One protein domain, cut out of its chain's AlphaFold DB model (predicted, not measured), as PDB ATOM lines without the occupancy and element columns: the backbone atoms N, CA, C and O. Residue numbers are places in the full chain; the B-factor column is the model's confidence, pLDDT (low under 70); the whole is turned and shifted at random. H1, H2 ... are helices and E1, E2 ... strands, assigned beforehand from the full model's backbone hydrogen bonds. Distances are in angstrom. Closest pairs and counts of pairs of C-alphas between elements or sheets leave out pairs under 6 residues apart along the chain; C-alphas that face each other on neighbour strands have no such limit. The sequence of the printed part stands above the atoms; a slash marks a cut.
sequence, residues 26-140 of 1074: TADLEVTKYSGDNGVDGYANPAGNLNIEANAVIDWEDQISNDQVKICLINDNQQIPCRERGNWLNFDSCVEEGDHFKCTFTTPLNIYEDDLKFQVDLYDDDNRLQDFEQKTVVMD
ATOM      1  N   THR A  26     139.183 218.575 233.375       71.31
ATOM      2  CA  THR A  26     139.208 219.009 234.766       71.31
ATOM      3  C   THR A  26     139.833 217.880 235.559       71.31
ATOM      4  O   THR A  26     139.213 216.838 235.748       71.31
ATOM      5  N   ALA A  27     141.084 218.064 235.958       84.00
ATOM      6  CA  ALA A  27     141.588 217.340 237.102       84.00
ATOM      7  C   ALA A  27     141.084 218.030 238.373       84.00
ATOM      8  O   ALA A  27     140.977 219.259 238.388       84.00
ATOM      9  N   ASP A  28     140.754 217.244 239.388       92.81
ATOM     10  CA  ASP A  28     140.269 217.722 240.684       92.81
ATOM     11  C   ASP A  28     140.953 216.910 241.785       92.81
ATOM     12  O   ASP A  28     141.007 215.676 241.714       92.81
ATOM     13  N   LEU A  29     141.516 217.602 242.769       96.00
ATOM     14  CA  LEU A  29     142.161 217.013 243.933       96.00
ATOM     15  C   LEU A  29     141.569 217.619 245.209       96.00
ATOM     16  O   LEU A  29     141.709 218.811 245.464       96.00
ATOM     17  N   GLU A  30     140.985 216.769 246.054       96.81
ATOM     18  CA  GLU A  30     140.428 217.167 247.348       96.81
ATOM     19  C   GLU A  30     140.990 216.290 248.475       96.81
ATOM     20  O   GLU A  30     140.712 215.096 248.564       96.81
ATOM     21  N   VAL A  31     141.750 216.879 249.391       97.06
ATOM     22  CA  VAL A  31     142.186 216.267 250.646       97.06
ATOM     23  C   VAL A  31     140.999 216.240 251.607       97.06
ATOM     24  O   VAL A  31     140.682 217.231 252.273       97.06
ATOM     25  N   THR A  32     140.348 215.081 251.684       95.69
ATOM     26  CA  THR A  32     139.104 214.862 252.432       95.69
ATOM     27  C   THR A  32     139.322 214.571 253.913       95.69
ATOM     28  O   THR A  32     138.399 214.761 254.707       95.69
ATOM     29  N   LYS A  33     140.521 214.119 254.303       95.75
ATOM     30  CA  LYS A  33     140.880 213.879 255.707       95.75
ATOM     31  C   LYS A  33     142.383 213.979 255.930       95.75
ATOM     32  O   LYS A  33     143.164 213.504 255.111       95.75
ATOM     33  N   TYR A  34     142.788 214.545 257.058       96.06
ATOM     34  CA  TYR A  34     144.190 214.606 257.470       96.06
ATOM     35  C   TYR A  34     144.273 214.624 258.997       96.06
ATOM     36  O   TYR A  34     143.932 215.607 259.644       96.06
ATOM     37  N   SER A  35     144.676 213.506 259.598       95.56
ATOM     38  CA  SER A  35     144.626 213.314 261.052       95.56
ATOM     39  C   SER A  35     145.738 212.410 261.562       95.56
ATOM     40  O   SER A  35     146.235 211.558 260.828       95.56
ATOM     41  N   GLY A  36     146.042 212.500 262.854       93.88
ATOM     42  CA  GLY A  36     146.847 211.505 263.560       93.88
ATOM     43  C   GLY A  36     146.163 210.132 263.674       93.88
ATOM     44  O   GLY A  36     145.052 209.925 263.174       93.88
ATOM     45  N   ASP A  37     146.781 209.205 264.412       93.62
ATOM     46  CA  ASP A  37     146.231 207.862 264.685       93.62
ATOM     47  C   ASP A  37     144.846 207.880 265.360       93.62
ATOM     48  O   ASP A  37     144.035 206.976 265.162       93.62
ATOM     49  N   ASN A  38     144.535 208.936 266.120       90.62
ATOM     50  CA  ASN A  38     143.256 209.088 266.822       90.62
ATOM     51  C   ASN A  38     142.098 209.559 265.923       90.62
ATOM     52  O   ASN A  38     140.964 209.688 266.383       90.62
ATOM     53  N   GLY A  39     142.353 209.815 264.633       91.69
ATOM     54  CA  GLY A  39     141.309 210.143 263.656       91.69
ATOM     55  C   GLY A  39     140.666 211.524 263.834       91.69
ATOM     56  O   GLY A  39     139.565 211.764 263.325       91.69
ATOM     57  N   VAL A  40     141.316 212.428 264.572       91.69
ATOM     58  CA  VAL A  40     140.869 213.814 264.754       91.69
ATOM     59  C   VAL A  40     141.297 214.631 263.545       91.69
ATOM     60  O   VAL A  40     142.454 215.010 263.423       91.69
ATOM     61  N   ASP A  41     140.364 214.862 262.626       92.75
ATOM     62  CA  ASP A  41     140.631 215.647 261.418       92.75
ATOM     63  C   ASP A  41     141.201 217.032 261.759       92.75
ATOM     64  O   ASP A  41     140.639 217.746 262.595       92.75
ATOM     65  N   GLY A  42     142.332 217.373 261.146       92.94
ATOM     66  CA  GLY A  42     143.093 218.592 261.403       92.94
ATOM     67  C   GLY A  42     144.177 218.497 262.474       92.94
ATOM     68  O   GLY A  42     144.988 219.414 262.545       92.94
ATOM     69  N   TYR A  43     144.231 217.423 263.269       93.81
ATOM     70  CA  TYR A  43     145.113 217.328 264.438       93.81
ATOM     71  C   TYR A  43     145.893 216.015 264.477       93.81
ATOM     72  O   TYR A  43     145.382 214.958 264.090       93.81
ATOM     73  N   ALA A  44     147.122 216.050 264.990       93.81
ATOM     74  CA  ALA A  44     147.926 214.848 265.185       93.81
ATOM     75  C   ALA A  44     148.831 214.928 266.418       93.81
ATOM     76  O   ALA A  44     149.363 215.981 266.751       93.81
ATOM     77  N   ASN A  45     149.046 213.773 267.053       93.62
ATOM     78  CA  ASN A  45     150.053 213.603 268.095       93.62
ATOM     79  C   ASN A  45     151.439 213.426 267.433       93.62
ATOM     80  O   ASN A  45     151.571 212.531 266.590       93.62
ATOM     81  N   PRO A  46     152.475 214.200 267.811       90.88
ATOM     82  CA  PRO A  46     153.824 214.087 267.255       90.88
ATOM     83  C   PRO A  46     154.503 212.728 267.405       90.88
ATOM     84  O   PRO A  46     155.500 212.501 266.730       90.88
ATOM     85  N   ALA A  47     154.009 211.848 268.278       90.38
ATOM     86  CA  ALA A  47     154.527 210.492 268.453       90.38
ATOM     87  C   ALA A  47     153.803 209.429 267.597       90.38
ATOM     88  O   ALA A  47     154.209 208.266 267.610       90.38
ATOM     89  N   GLY A  48     152.718 209.796 266.901       91.31
ATOM     90  CA  GLY A  48     151.884 208.881 266.111       91.31
ATOM     91  C   GLY A  48     152.163 208.915 264.605       91.31
ATOM     92  O   GLY A  48     153.162 209.465 264.143       91.31
ATOM     93  N   ASN A  49     151.259 208.343 263.810       94.31
ATOM     94  CA  ASN A  49     151.282 208.467 262.351       94.31
ATOM     95  C   ASN A  49     150.363 209.586 261.866       94.31
ATOM     96  O   ASN A  49     149.269 209.787 262.394       94.31
ATOM     97  N   LEU A  50     150.785 210.262 260.802       95.25
ATOM     98  CA  LEU A  50     149.941 211.124 259.991       95.25
ATOM     99  C   LEU A  50     149.224 210.283 258.939       95.25
ATOM    100  O   LEU A  50     149.881 209.629 258.132       95.25
ATOM    101  N   ASN A  51     147.898 210.357 258.928       96.88
ATOM    102  CA  ASN A  51     147.020 209.692 257.974       96.88
ATOM    103  C   ASN A  51     146.333 210.749 257.104       96.88
ATOM    104  O   ASN A  51     145.612 211.600 257.630       96.88
ATOM    105  N   ILE A  52     146.528 210.688 255.789       97.38
ATOM    106  CA  ILE A  52     145.921 211.600 254.812       97.38
ATOM    107  C   ILE A  52     145.079 210.790 253.828       97.38
ATOM    108  O   ILE A  52     145.538 209.780 253.295       97.38
ATOM    109  N   GLU A  53     143.853 211.245 253.582       97.62
ATOM    110  CA  GLU A  53     142.949 210.732 252.553       97.62
ATOM    111  C   GLU A  53     142.674 211.860 251.548       97.62
ATOM    112  O   GLU A  53     142.322 212.975 251.941       97.62
ATOM    113  N   ALA A  54     142.855 211.582 250.258       97.56
ATOM    114  CA  ALA A  54     142.599 212.524 249.174       97.56
ATOM    115  C   ALA A  54     141.804 211.853 248.050       97.56
ATOM    116  O   ALA A  54     142.068 210.706 247.703       97.56
ATOM    117  N   ASN A  55     140.849 212.572 247.478       97.56
ATOM    118  CA  ASN A  55     140.104 212.172 246.297       97.56
ATOM    119  C   ASN A  55     140.749 212.829 245.079       97.56
ATOM    120  O   ASN A  55     140.920 214.045 245.063       97.56
ATOM    121  N   ALA A  56     141.117 212.032 244.081       96.75
ATOM    122  CA  ALA A  56     141.762 212.500 242.861       96.75
ATOM    123  C   ALA A  56     140.963 212.086 241.621       96.75
ATOM    124  O   ALA A  56     140.503 210.946 241.515       96.75
ATOM    125  N   VAL A  57     140.836 213.006 240.669       95.56
ATOM    126  CA  VAL A  57     140.216 212.784 239.359       95.56
ATOM    127  C   VAL A  57     141.121 213.388 238.294       95.56
ATOM    128  O   VAL A  57     141.521 214.540 238.420       95.56
ATOM    129  N   ILE A  58     141.422 212.636 237.234       93.44
ATOM    130  CA  ILE A  58     141.990 213.163 235.991       93.44
ATOM    131  C   ILE A  58     141.046 212.736 234.875       93.44
ATOM    132  O   ILE A  58     140.893 211.548 234.586       93.44
ATOM    133  N   ASP A  59     140.385 213.709 234.253       88.38
ATOM    134  CA  ASP A  59     139.544 213.451 233.090       88.38
ATOM    135  C   ASP A  59     140.319 212.636 232.035       88.38
ATOM    136  O   ASP A  59     141.421 213.014 231.634       88.38
ATOM    137  N   TRP A  60     139.690 211.568 231.532       85.75
ATOM    138  CA  TRP A  60     140.204 210.649 230.499       85.75
ATOM    139  C   TRP A  60     141.225 209.592 230.947       85.75
ATOM    140  O   TRP A  60     141.597 208.770 230.107       85.75
ATOM    141  N   GLU A  61     141.609 209.549 232.223       90.88
ATOM    142  CA  GLU A  61     142.365 208.430 232.797       90.88
ATOM    143  C   GLU A  61     141.411 207.452 233.502       90.88
ATOM    144  O   GLU A  61     140.522 207.848 234.253       90.88
ATOM    145  N   ASP A  62     141.557 206.155 233.223       90.44
ATOM    146  CA  ASP A  62     140.783 205.082 233.861       90.44
ATOM    147  C   ASP A  62     141.505 204.471 235.069       90.44
ATOM    148  O   ASP A  62     140.956 203.586 235.728       90.44
ATOM    149  N   GLN A  63     142.723 204.935 235.370       92.81
ATOM    150  CA  GLN A  63     143.530 204.538 236.522       92.81
ATOM    151  C   GLN A  63     144.404 205.711 236.977       92.81
ATOM    152  O   GLN A  63     145.124 206.267 236.162       92.81
ATOM    153  N   ILE A  64     144.389 206.028 238.278       95.81
ATOM    154  CA  ILE A  64     145.382 206.908 238.912       95.81
ATOM    155  C   ILE A  64     146.298 206.043 239.777       95.81
ATOM    156  O   ILE A  64     145.862 205.392 240.730       95.81
ATOM    157  N   SER A  65     147.575 206.013 239.422       95.19
ATOM    158  CA  SER A  65     148.619 205.285 240.136       95.19
ATOM    159  C   SER A  65     149.107 206.039 241.377       95.19
ATOM    160  O   SER A  65     149.026 207.262 241.483       95.19
ATOM    161  N   ASN A  66     149.653 205.300 242.344       94.56
ATOM    162  CA  ASN A  66     150.171 205.860 243.594       94.56
ATOM    163  C   ASN A  66     151.276 206.915 243.394       94.56
ATOM    164  O   ASN A  66     151.475 207.768 244.254       94.56
ATOM    165  N   ASP A  67     152.034 206.836 242.299       94.19
ATOM    166  CA  ASP A  67     153.097 207.777 241.950       94.19
ATOM    167  C   ASP A  67     152.597 209.029 241.219       94.19
ATOM    168  O   ASP A  67     153.356 209.992 241.101       94.19
ATOM    169  N   GLN A  68     151.333 209.062 240.789       96.25
ATOM    170  CA  GLN A  68     150.691 210.269 240.261       96.25
ATOM    171  C   GLN A  68     150.213 211.214 241.367       96.25
ATOM    172  O   GLN A  68     150.144 212.419 241.135       96.25
ATOM    173  N   VAL A  69     149.949 210.707 242.577       97.19
ATOM    174  CA  VAL A  69     149.606 211.534 243.744       97.19
ATOM    175  C   VAL A  69     150.806 211.615 244.676       97.19
ATOM    176  O   VAL A  69     151.230 210.623 245.272       97.19
ATOM    177  N   LYS A  70     151.382 212.811 244.791       95.81
ATOM    178  CA  LYS A  70     152.617 213.042 245.547       95.81
ATOM    179  C   LYS A  70     152.367 214.008 246.688       95.81
ATOM    180  O   LYS A  70     151.676 215.003 246.517       95.81
ATOM    181  N   ILE A  71     152.981 213.757 247.836       95.75
ATOM    182  CA  ILE A  71     152.974 214.659 248.986       95.75
ATOM    183  C   ILE A  71     154.367 215.229 249.236       95.75
ATOM    184  O   ILE A  71     155.388 214.556 249.077       95.75
ATOM    185  N   CYS A  72     154.402 216.488 249.649       92.94
ATOM    186  CA  CYS A  72     155.597 217.153 250.135       92.94
ATOM    187  C   CYS A  72     155.297 217.873 251.452       92.94
ATOM    188  O   CYS A  72     154.321 218.614 251.566       92.94
ATOM    189  N   LEU A  73     156.164 217.654 252.443       90.94
ATOM    190  CA  LEU A  73     156.094 218.299 253.752       90.94
ATOM    191  C   LEU A  73     156.825 219.651 253.697       90.94
ATOM    192  O   LEU A  73     157.991 219.737 253.295       90.94
ATOM    193  N   ILE A  74     156.127 220.717 254.076       88.00
ATOM    194  CA  ILE A  74     156.597 222.101 254.028       88.00
ATOM    195  C   ILE A  74     157.076 222.497 255.426       88.00
ATOM    196  O   ILE A  74     156.278 222.819 256.297       88.00
ATOM    197  N   ASN A  75     158.394 222.534 255.627       77.88
ATOM    198  CA  ASN A  75     158.971 223.142 256.830       77.88
ATOM    199  C   ASN A  75     158.971 224.675 256.700       77.88
ATOM    200  O   ASN A  75     159.555 225.203 255.744       77.88
ATOM    201  N   ASP A  76     158.383 225.367 257.681       67.62
ATOM    202  CA  ASP A  76     158.150 226.823 257.692       67.62
ATOM    203  C   ASP A  76     159.421 227.678 257.556       67.62
ATOM    204  O   ASP A  76     159.386 228.784 257.014       67.62
ATOM    205  N   ASN A  77     160.578 227.135 257.935       66.31
ATOM    206  CA  ASN A  77     161.860 227.838 257.849       66.31
ATOM    207  C   ASN A  77     162.431 227.953 256.424       66.31
ATOM    208  O   ASN A  77     163.473 228.579 256.221       66.31
ATOM    209  N   GLN A  78     161.780 227.370 255.414       62.44
ATOM    210  CA  GLN A  78     162.206 227.475 254.021       62.44
ATOM    211  C   GLN A  78     161.007 227.833 253.130       62.44
ATOM    212  O   GLN A  78     160.185 226.990 252.800       62.44
ATOM    213  N   GLN A  79     160.936 229.076 252.645       66.56
ATOM    214  CA  GLN A  79     159.930 229.537 251.664       66.56
ATOM    215  C   GLN A  79     160.069 228.902 250.261       66.56
ATOM    216  O   GLN A  79     159.533 229.414 249.283       66.56
ATOM    217  N   ILE A  80     160.810 227.801 250.131       75.06
ATOM    218  CA  ILE A  80     161.045 227.123 248.857       75.06
ATOM    219  C   ILE A  80     159.831 226.232 248.551       75.06
ATOM    220  O   ILE A  80     159.600 225.290 249.324       75.06
ATOM    221  N   PRO A  81     159.090 226.480 247.450       75.19
ATOM    222  CA  PRO A  81     157.972 225.641 247.026       75.19
ATOM    223  C   PRO A  81     158.409 224.184 246.833       75.19
ATOM    224  O   PRO A  81     159.511 223.920 246.348       75.19
ATOM    225  N   CYS A  82     157.530 223.228 247.138       82.00
ATOM    226  CA  CYS A  82     157.806 221.789 247.034       82.00
ATOM    227  C   CYS A  82     158.385 221.349 245.679       82.00
ATOM    228  O   CYS A  82     159.258 220.480 245.616       82.00
ATOM    229  N   ARG A  83     157.987 222.026 244.594       78.62
ATOM    230  CA  ARG A  83     158.482 221.769 243.234       78.62
ATOM    231  C   ARG A  83     159.992 221.940 243.070       78.62
ATOM    232  O   ARG A  83     160.574 221.275 242.221       78.62
ATOM    233  N   GLU A  84     160.627 222.802 243.859       79.62
ATOM    234  CA  GLU A  84     162.063 223.082 243.742       79.62
ATOM    235  C   GLU A  84     162.925 222.162 244.619       79.62
ATOM    236  O   GLU A  84     164.112 221.996 244.341       79.62
ATOM    237  N   ARG A  85     162.350 221.528 245.654       77.06
ATOM    238  CA  ARG A  85     163.105 220.673 246.590       77.06
ATOM    239  C   ARG A  85     163.315 219.245 246.091       77.06
ATOM    240  O   ARG A  85     164.291 218.616 246.479       77.06
ATOM    241  N   GLY A  86     162.393 218.721 245.282       78.25
ATOM    242  CA  GLY A  86     162.461 217.354 244.745       78.25
ATOM    243  C   GLY A  86     162.215 216.222 245.757       78.25
ATOM    244  O   GLY A  86     162.261 215.060 245.367       78.25
ATOM    245  N   ASN A  87     161.919 216.533 247.025       82.88
ATOM    246  CA  ASN A  87     161.654 215.553 248.085       82.88
ATOM    247  C   ASN A  87     160.166 215.172 248.128       82.88
ATOM    248  O   ASN A  87     159.449 215.540 249.057       82.88
ATOM    249  N   TRP A  88     159.704 214.474 247.094       90.50
ATOM    250  CA  TRP A  88     158.330 213.983 247.000       90.50
ATOM    251  C   TRP A  88     158.207 212.579 247.591       90.50
ATOM    252  O   TRP A  88     159.056 211.723 247.337       90.50
ATOM    253  N   LEU A  89     157.136 212.345 248.346       93.75
ATOM    254  CA  LEU A  89     156.705 211.017 248.774       93.75
ATOM    255  C   LEU A  89     155.459 210.626 247.974       93.75
ATOM    256  O   LEU A  89     154.628 211.479 247.670       93.75
ATOM    257  N   ASN A  90     155.338 209.350 247.623       95.75
ATOM    258  CA  ASN A  90     154.168 208.829 246.914       95.75
ATOM    259  C   ASN A  90     153.106 208.382 247.924       95.75
ATOM    260  O   ASN A  90     153.452 208.007 249.046       95.75
ATOM    261  N   PHE A  91     151.837 208.387 247.521       96.94
ATOM    262  CA  PHE A  91     150.758 207.818 248.330       96.94
ATOM    263  C   PHE A  91     150.889 206.285 248.442       96.94
ATOM    264  O   PHE A  91     151.463 205.626 247.572       96.94
ATOM    265  N   ASP A  92     150.362 205.697 249.517       96.56
ATOM    266  CA  ASP A  92     150.474 204.255 249.783       96.56
ATOM    267  C   ASP A  92     149.507 203.432 248.927       96.56
ATOM    268  O   ASP A  92     149.812 202.305 248.527       96.56
ATOM    269  N   SER A  93     148.327 203.982 248.635       97.00
ATOM    270  CA  SER A  93     147.349 203.376 247.729       97.00
ATOM    271  C   SER A  93     146.433 204.423 247.110       97.00
ATOM    272  O   SER A  93     146.093 205.385 247.789       97.00
ATOM    273  N   CYS A  94     146.008 204.203 245.867       97.19
ATOM    274  CA  CYS A  94     144.926 204.906 245.178       97.19
ATOM    275  C   CYS A  94     143.938 203.866 244.635       97.19
ATOM    276  O   CYS A  94     144.304 203.015 243.822       97.19
ATOM    277  N   VAL A  95     142.700 203.886 245.130       96.81
ATOM    278  CA  VAL A  95     141.659 202.903 244.787       96.81
ATOM    279  C   VAL A  95     140.456 203.624 244.193       96.81
ATOM    280  O   VAL A  95     139.987 204.606 244.755       96.81
ATOM    281  N   GLU A  96     139.951 203.135 243.063       95.56
ATOM    282  CA  GLU A  96     138.745 203.664 242.416       95.56
ATOM    283  C   GLU A  96     137.529 203.546 243.357       95.56
ATOM    284  O   GLU A  96     137.170 202.449 243.796       95.56
ATOM    285  N   GLU A  97     136.886 204.673 243.666       95.31
ATOM    286  CA  GLU A  97     135.696 204.764 244.514       95.31
ATOM    287  C   GLU A  97     134.629 205.640 243.835       95.31
ATOM    288  O   GLU A  97     134.425 206.806 244.151       95.31
ATOM    289  N   GLY A  98     133.903 205.060 242.877       92.50
ATOM    290  CA  GLY A  98     132.851 205.775 242.153       92.50
ATOM    291  C   GLY A  98     133.400 206.546 240.955       92.50
ATOM    292  O   GLY A  98     133.778 205.925 239.970       92.50
ATOM    293  N   ASP A  99     133.359 207.876 241.002       92.94
ATOM    294  CA  ASP A  99     133.835 208.784 239.945       92.94
ATOM    295  C   ASP A  99     135.220 209.393 240.228       92.94
ATOM    296  O   ASP A  99     135.700 210.214 239.452       92.94
ATOM    297  N   HIS A 100     135.867 208.972 241.316       95.44
ATOM    298  CA  HIS A 100     137.185 209.430 241.742       95.44
ATOM    299  C   HIS A 100     138.032 208.276 242.279       95.44
ATOM    300  O   HIS A 100     137.542 207.178 242.545       95.44
ATOM    301  N   PHE A 101     139.324 208.535 242.461       96.81
ATOM    302  CA  PHE A 101     140.255 207.633 243.126       96.81
ATOM    303  C   PHE A 101     140.499 208.128 244.543       96.81
ATOM    304  O   PHE A 101     140.951 209.254 244.746       96.81
ATOM    305  N   LYS A 102     140.222 207.279 245.529       97.44
ATOM    306  CA  LYS A 102     140.549 207.534 246.924       97.44
ATOM    307  C   LYS A 102     141.983 207.104 247.194       97.44
ATOM    308  O   LYS A 102     142.302 205.912 247.210       97.44
ATOM    309  N   CYS A 103     142.836 208.085 247.425       97.62
ATOM    310  CA  CYS A 103     144.239 207.909 247.734       97.62
ATOM    311  C   CYS A 103     144.492 208.044 249.242       97.62
ATOM    312  O   CYS A 103     143.976 208.957 249.885       97.62
ATOM    313  N   THR A 104     145.293 207.145 249.818       97.62
ATOM    314  CA  THR A 104     145.680 207.158 251.239       97.62
ATOM    315  C   THR A 104     147.192 207.240 251.414       97.62
ATOM    316  O   THR A 104     147.946 206.643 250.644       97.62
ATOM    317  N   PHE A 105     147.633 207.983 252.425       97.00
ATOM    318  CA  PHE A 105     149.039 208.140 252.792       97.00
ATOM    319  C   PHE A 105     149.194 208.080 254.312       97.00
ATOM    320  O   PHE A 105     148.475 208.768 255.036       97.00
ATOM    321  N   THR A 106     150.130 207.263 254.784       96.12
ATOM    322  CA  THR A 106     150.449 207.052 256.194       96.12
ATOM    323  C   THR A 106     151.949 207.193 256.404       96.12
ATOM    324  O   THR A 106     152.749 206.478 255.804       96.12
ATOM    325  N   THR A 107     152.360 208.086 257.299       93.88
ATOM    326  CA  THR A 107     153.780 208.233 257.639       93.88
ATOM    327  C   THR A 107     153.968 208.484 259.132       93.88
ATOM    328  O   THR A 107     153.169 209.219 259.715       93.88
ATOM    329  N   PRO A 108     154.988 207.895 259.783       91.81
ATOM    330  CA  PRO A 108     155.291 208.215 261.172       91.81
ATOM    331  C   PRO A 108     155.709 209.685 261.299       91.81
ATOM    332  O   PRO A 108     156.568 210.170 260.555       91.81
ATOM    333  N   LEU A 109     155.123 210.393 262.262       86.44
ATOM    334  CA  LEU A 109     155.548 211.734 262.642       86.44
ATOM    335  C   LEU A 109     156.802 211.574 263.510       86.44
ATOM    336  O   LEU A 109     156.752 211.072 264.624       86.44
ATOM    337  N   ASN A 110     157.968 211.924 262.972       76.19
ATOM    338  CA  ASN A 110     159.210 211.921 263.738       76.19
ATOM    339  C   ASN A 110     159.428 213.331 264.303       76.19
ATOM    340  O   ASN A 110     160.041 214.150 263.628       76.19
ATOM    341  N   ILE A 111     158.897 213.587 265.507       63.53
ATOM    342  CA  ILE A 111     159.129 214.773 266.362       63.53
ATOM    343  C   ILE A 111     159.120 216.096 265.570       63.53
ATOM    344  O   ILE A 111     160.166 216.678 265.283       63.53
ATOM    345  N   TYR A 112     157.924 216.569 265.216       76.44
ATOM    346  CA  TYR A 112     157.727 217.943 264.747       76.44
ATOM    347  C   TYR A 112     157.428 218.840 265.952       76.44
ATOM    348  O   TYR A 112     156.585 218.490 266.774       76.44
ATOM    349  N   GLU A 113     158.139 219.965 266.054       79.38
ATOM    350  CA  GLU A 113     157.955 220.979 267.110       79.38
ATOM    351  C   GLU A 113     156.964 222.088 266.706       79.38
ATOM    352  O   GLU A 113     156.617 222.918 267.539       79.38
ATOM    353  N   ASP A 114     156.510 222.086 265.448       87.00
ATOM    354  CA  ASP A 114     155.614 223.083 264.853       87.00
ATOM    355  C   ASP A 114     154.493 222.403 264.043       87.00
ATOM    356  O   ASP A 114     154.585 221.221 263.689       87.00
ATOM    357  N   ASP A 115     153.468 223.182 263.678       90.06
ATOM    358  CA  ASP A 115     152.366 222.757 262.815       90.06
ATOM    359  C   ASP A 115     152.899 222.224 261.482       90.06
ATOM    360  O   ASP A 115     153.679 222.875 260.776       90.06
ATOM    361  N   LEU A 116     152.436 221.040 261.091       91.38
ATOM    362  CA  LEU A 116     152.914 220.390 259.883       91.38
ATOM    363  C   LEU A 116     152.102 220.856 258.676       91.38
ATOM    364  O   LEU A 116     150.971 220.420 258.443       91.38
ATOM    365  N   LYS A 117     152.706 221.710 257.853       93.25
ATOM    366  CA  LYS A 117     152.158 222.075 256.543       93.25
ATOM    367  C   LYS A 117     152.558 221.040 255.507       93.25
ATOM    368  O   LYS A 117     153.713 220.625 255.442       93.25
ATOM    369  N   PHE A 118     151.627 220.649 254.649       94.12
ATOM    370  CA  PHE A 118     151.919 219.761 253.533       94.12
ATOM    371  C   PHE A 118     151.153 220.172 252.280       94.12
ATOM    372  O   PHE A 118     150.126 220.851 252.342       94.12
ATOM    373  N   GLN A 119     151.679 219.755 251.135       94.94
ATOM    374  CA  GLN A 119     151.064 219.929 249.829       94.94
ATOM    375  C   GLN A 119     150.901 218.568 249.166       94.94
ATOM    376  O   GLN A 119     151.864 217.800 249.114       94.94
ATOM    377  N   VAL A 120     149.701 218.292 248.662       96.75
ATOM    378  CA  VAL A 120     149.406 217.141 247.810       96.75
ATOM    379  C   VAL A 120     149.299 217.638 246.376       96.75
ATOM    380  O   VAL A 120     148.587 218.601 246.113       96.75
ATOM    381  N   ASP A 121     150.015 216.987 245.471       95.88
ATOM    382  CA  ASP A 121     150.072 217.291 244.048       95.88
ATOM    383  C   ASP A 121     149.555 216.095 243.242       95.88
ATOM    384  O   ASP A 121     149.944 214.954 243.503       95.88
ATOM    385  N   LEU A 122     148.751 216.375 242.217       96.56
ATOM    386  CA  LEU A 122     148.238 215.402 241.256       96.56
ATOM    387  C   LEU A 122     148.923 215.591 239.895       96.56
ATOM    388  O   LEU A 122     148.880 216.681 239.319       96.56
ATOM    389  N   TYR A 123     149.557 214.542 239.373       94.88
ATOM    390  CA  TYR A 123     150.293 214.532 238.105       94.88
ATOM    391  C   TYR A 123     149.633 213.609 237.068       94.88
ATOM    392  O   TYR A 123     149.116 212.555 237.421       94.88
ATOM    393  N   ASP A 124     149.702 213.978 235.784       94.50
ATOM    394  CA  ASP A 124     149.351 213.077 234.670       94.50
ATOM    395  C   ASP A 124     150.484 212.075 234.359       94.50
ATOM    396  O   ASP A 124     151.596 212.183 234.890       94.50
ATOM    397  N   ASP A 125     150.224 211.133 233.449       93.19
ATOM    398  CA  ASP A 125     151.205 210.150 232.954       93.19
ATOM    399  C   ASP A 125     152.474 210.773 232.322       93.19
ATOM    400  O   ASP A 125     153.550 210.167 232.310       93.19
ATOM    401  N   ASP A 126     152.376 212.001 231.797       93.25
ATOM    402  CA  ASP A 126     153.502 212.778 231.253       93.25
ATOM    403  C   ASP A 126     154.301 213.497 232.370       93.25
ATOM    404  O   ASP A 126     155.228 214.272 232.088       93.25
ATOM    405  N   ASN A 127     153.953 213.252 233.640       90.81
ATOM    406  CA  ASN A 127     154.489 213.891 234.838       90.81
ATOM    407  C   ASN A 127     154.330 215.428 234.810       90.81
ATOM    408  O   ASN A 127     155.191 216.178 235.288       90.81
ATOM    409  N   ARG A 128     153.223 215.918 234.241       91.62
ATOM    410  CA  ARG A 128     152.782 217.317 234.312       91.62
ATOM    411  C   ARG A 128     151.779 217.469 235.445       91.62
ATOM    412  O   ARG A 128     150.846 216.682 235.565       91.62
ATOM    413  N   LEU A 129     151.960 218.509 236.254       92.69
ATOM    414  CA  LEU A 129     151.030 218.803 237.336       92.69
ATOM    415  C   LEU A 129     149.664 219.210 236.774       92.69
ATOM    416  O   LEU A 129     149.590 220.146 235.976       92.69
ATOM    417  N   GLN A 130     148.625 218.545 237.261       94.94
ATOM    418  CA  GLN A 130     147.234 218.815 236.939       94.94
ATOM    419  C   GLN A 130     146.555 219.669 238.016       94.94
ATOM    420  O   GLN A 130     145.971 220.695 237.679       94.94
ATOM    421  N   ASP A 131     146.703 219.303 239.294       94.75
ATOM    422  CA  ASP A 131     146.112 220.031 240.427       94.75
ATOM    423  C   ASP A 131     146.964 219.906 241.706       94.75
ATOM    424  O   ASP A 131     147.866 219.066 241.772       94.75
ATOM    425  N   PHE A 132     146.727 220.761 242.705       94.44
ATOM    426  CA  PHE A 132     147.375 220.674 244.016       94.44
ATOM    427  C   PHE A 132     146.527 221.277 245.145       94.44
ATOM    428  O   PHE A 132     145.869 222.300 244.965       94.44
ATOM    429  N   GLU A 133     146.654 220.729 246.355       95.94
ATOM    430  CA  GLU A 133     146.029 221.277 247.562       95.94
ATOM    431  C   GLU A 133     147.020 221.345 248.733       95.94
ATOM    432  O   GLU A 133     147.855 220.461 248.927       95.94
ATOM    433  N   GLN A 134     146.937 222.417 249.528       94.81
ATOM    434  CA  GLN A 134     147.742 222.608 250.736       94.81
ATOM    435  C   GLN A 134     146.873 222.526 251.990       94.81
ATOM    436  O   GLN A 134     145.821 223.163 252.069       94.81
ATOM    437  N   LYS A 135     147.350 221.795 252.999       95.94
ATOM    438  CA  LYS A 135     146.718 221.689 254.321       95.94
ATOM    439  C   LYS A 135     147.754 221.886 255.425       95.94
ATOM    440  O   LYS A 135     148.960 221.795 255.201       95.94
ATOM    441  N   THR A 136     147.262 222.192 256.619       93.62
ATOM    442  CA  THR A 136     148.063 222.306 257.843       93.62
ATOM    443  C   THR A 136     147.477 221.358 258.873       93.62
ATOM    444  O   THR A 136     146.284 221.445 259.151       93.62
ATOM    445  N   VAL A 137     148.294 220.456 259.406       93.50
ATOM    446  CA  VAL A 137     147.942 219.617 260.555       93.50
ATOM    447  C   VAL A 137     148.453 220.333 261.788       93.50
ATOM    448  O   VAL A 137     149.653 220.584 261.893       93.50
ATOM    449  N   VAL A 138     147.541 220.660 262.698       92.38
ATOM    450  CA  VAL A 138     147.908 221.215 263.996       92.38
ATOM    451  C   VAL A 138     148.493 220.089 264.829       92.38
ATOM    452  O   VAL A 138     147.852 219.053 265.045       92.38
ATOM    453  N   MET A 139     149.737 220.261 265.249       92.75
ATOM    454  CA  MET A 139     150.388 219.276 266.100       92.75
ATOM    455  C   MET A 139     149.944 219.533 267.541       92.75
ATOM    456  O   MET A 139     149.869 220.676 267.983       92.75
ATOM    457  N   ASP A 140     149.597 218.472 268.259       94.25
ATOM    458  CA  ASP A 140     149.166 218.547 269.654       94.25
ATOM    459  C   ASP A 140     150.092 217.672 270.498       94.25
ATOM    460  O   ASP A 140     150.110 216.443 270.372       94.25
TER     461      ASP A 140
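AT A GLANCE: This is residues 26 to 140 of the 1074 residues of an uncharacterized protein of Candidatus Woesearchaeota archaeon (UniProt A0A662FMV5). Two strongly twisted sheets are stacked face to face as a sandwich, four strands E1 E2 E5 E4 in one layer and three strands E3 E6 E7 in the other. The edge strands E1 and E7 come near each other along one side, and the one-turn helix H1, far from the middle, only grazes the smaller sheet. The printed part has 115 residues, with elements in the order E1 E2 E3 H1 E4 E5 E6 E7, and both sheets are antiparallel. The class is mostly strand. The whole is compact, with a radius of gyration of the C-alphas of 13.9 A and spans of 42 by 31 by 18 A.

IN THESE COORDINATES: E1, residues 27 to 35, begins at C-alpha 27 (141.588, 217.340, 237.102) and is 24.5 A long. E2, residues 49 to 58, is 28.3 A long, and E3, residues 69 to 74, 16.3 A. H1 is residues 82 to 85, from C-alpha 82 at (157.806, 221.789, 247.034). E4 is residues 93 to 97, and E5, residues 100 to 108, is 26.6 A long. E6, residues 116 to 123, measures 22.7 A. E7, residues 129 to 139, is the longest strand by residues, 28.8 A, and ends at C-alpha 139 (150.388, 219.276, 266.100).

HOW THE PARTS SIT: E1 and E2 form a hairpin at 164 degrees, with N 30 and O 55 2.9 A apart, within hydrogen-bond range. E2 and E5 are antiparallel at 158 degrees, with N 52 and O 105 at 2.8 A. The hairpin of E4 and E5 has N 95 and O 102 at 2.9 A. In the other sheet E3 and E6 are antiparallel, with N 72 and O 119 at 2.9 A, and the hairpin of E6 and E7 has N 120 and O 133 at 2.9 A. The strands of the two sheets stand at 29 degrees to each other. The closest C-alphas of E1 and E7 are those of Ala 27 and Gln 130, 5.8 A apart. E3 and E4 are only just apart, closest 8.2 A. Residues 89 to 90 pair with residues 70 to 71 of E3, antiparallel. The closest C-alphas of H1 and E3 are those of Cys 82 and Cys 72, 6.0 A apart; H1 is too short for any O i to N i+4 pair.

THE WHOLE: The two farthest C-alphas, of Trp 60 and Glu 113, are 42.0 A apart. The printed part has no cut. The link from E1 to E2, 13 residues, is long; its residues 43 to 44 pair with residues 138 to 139 of E7, parallel. The mean pLDDT of the printed part is 90.9; residues 76 to 79 and residue 111 are under 70.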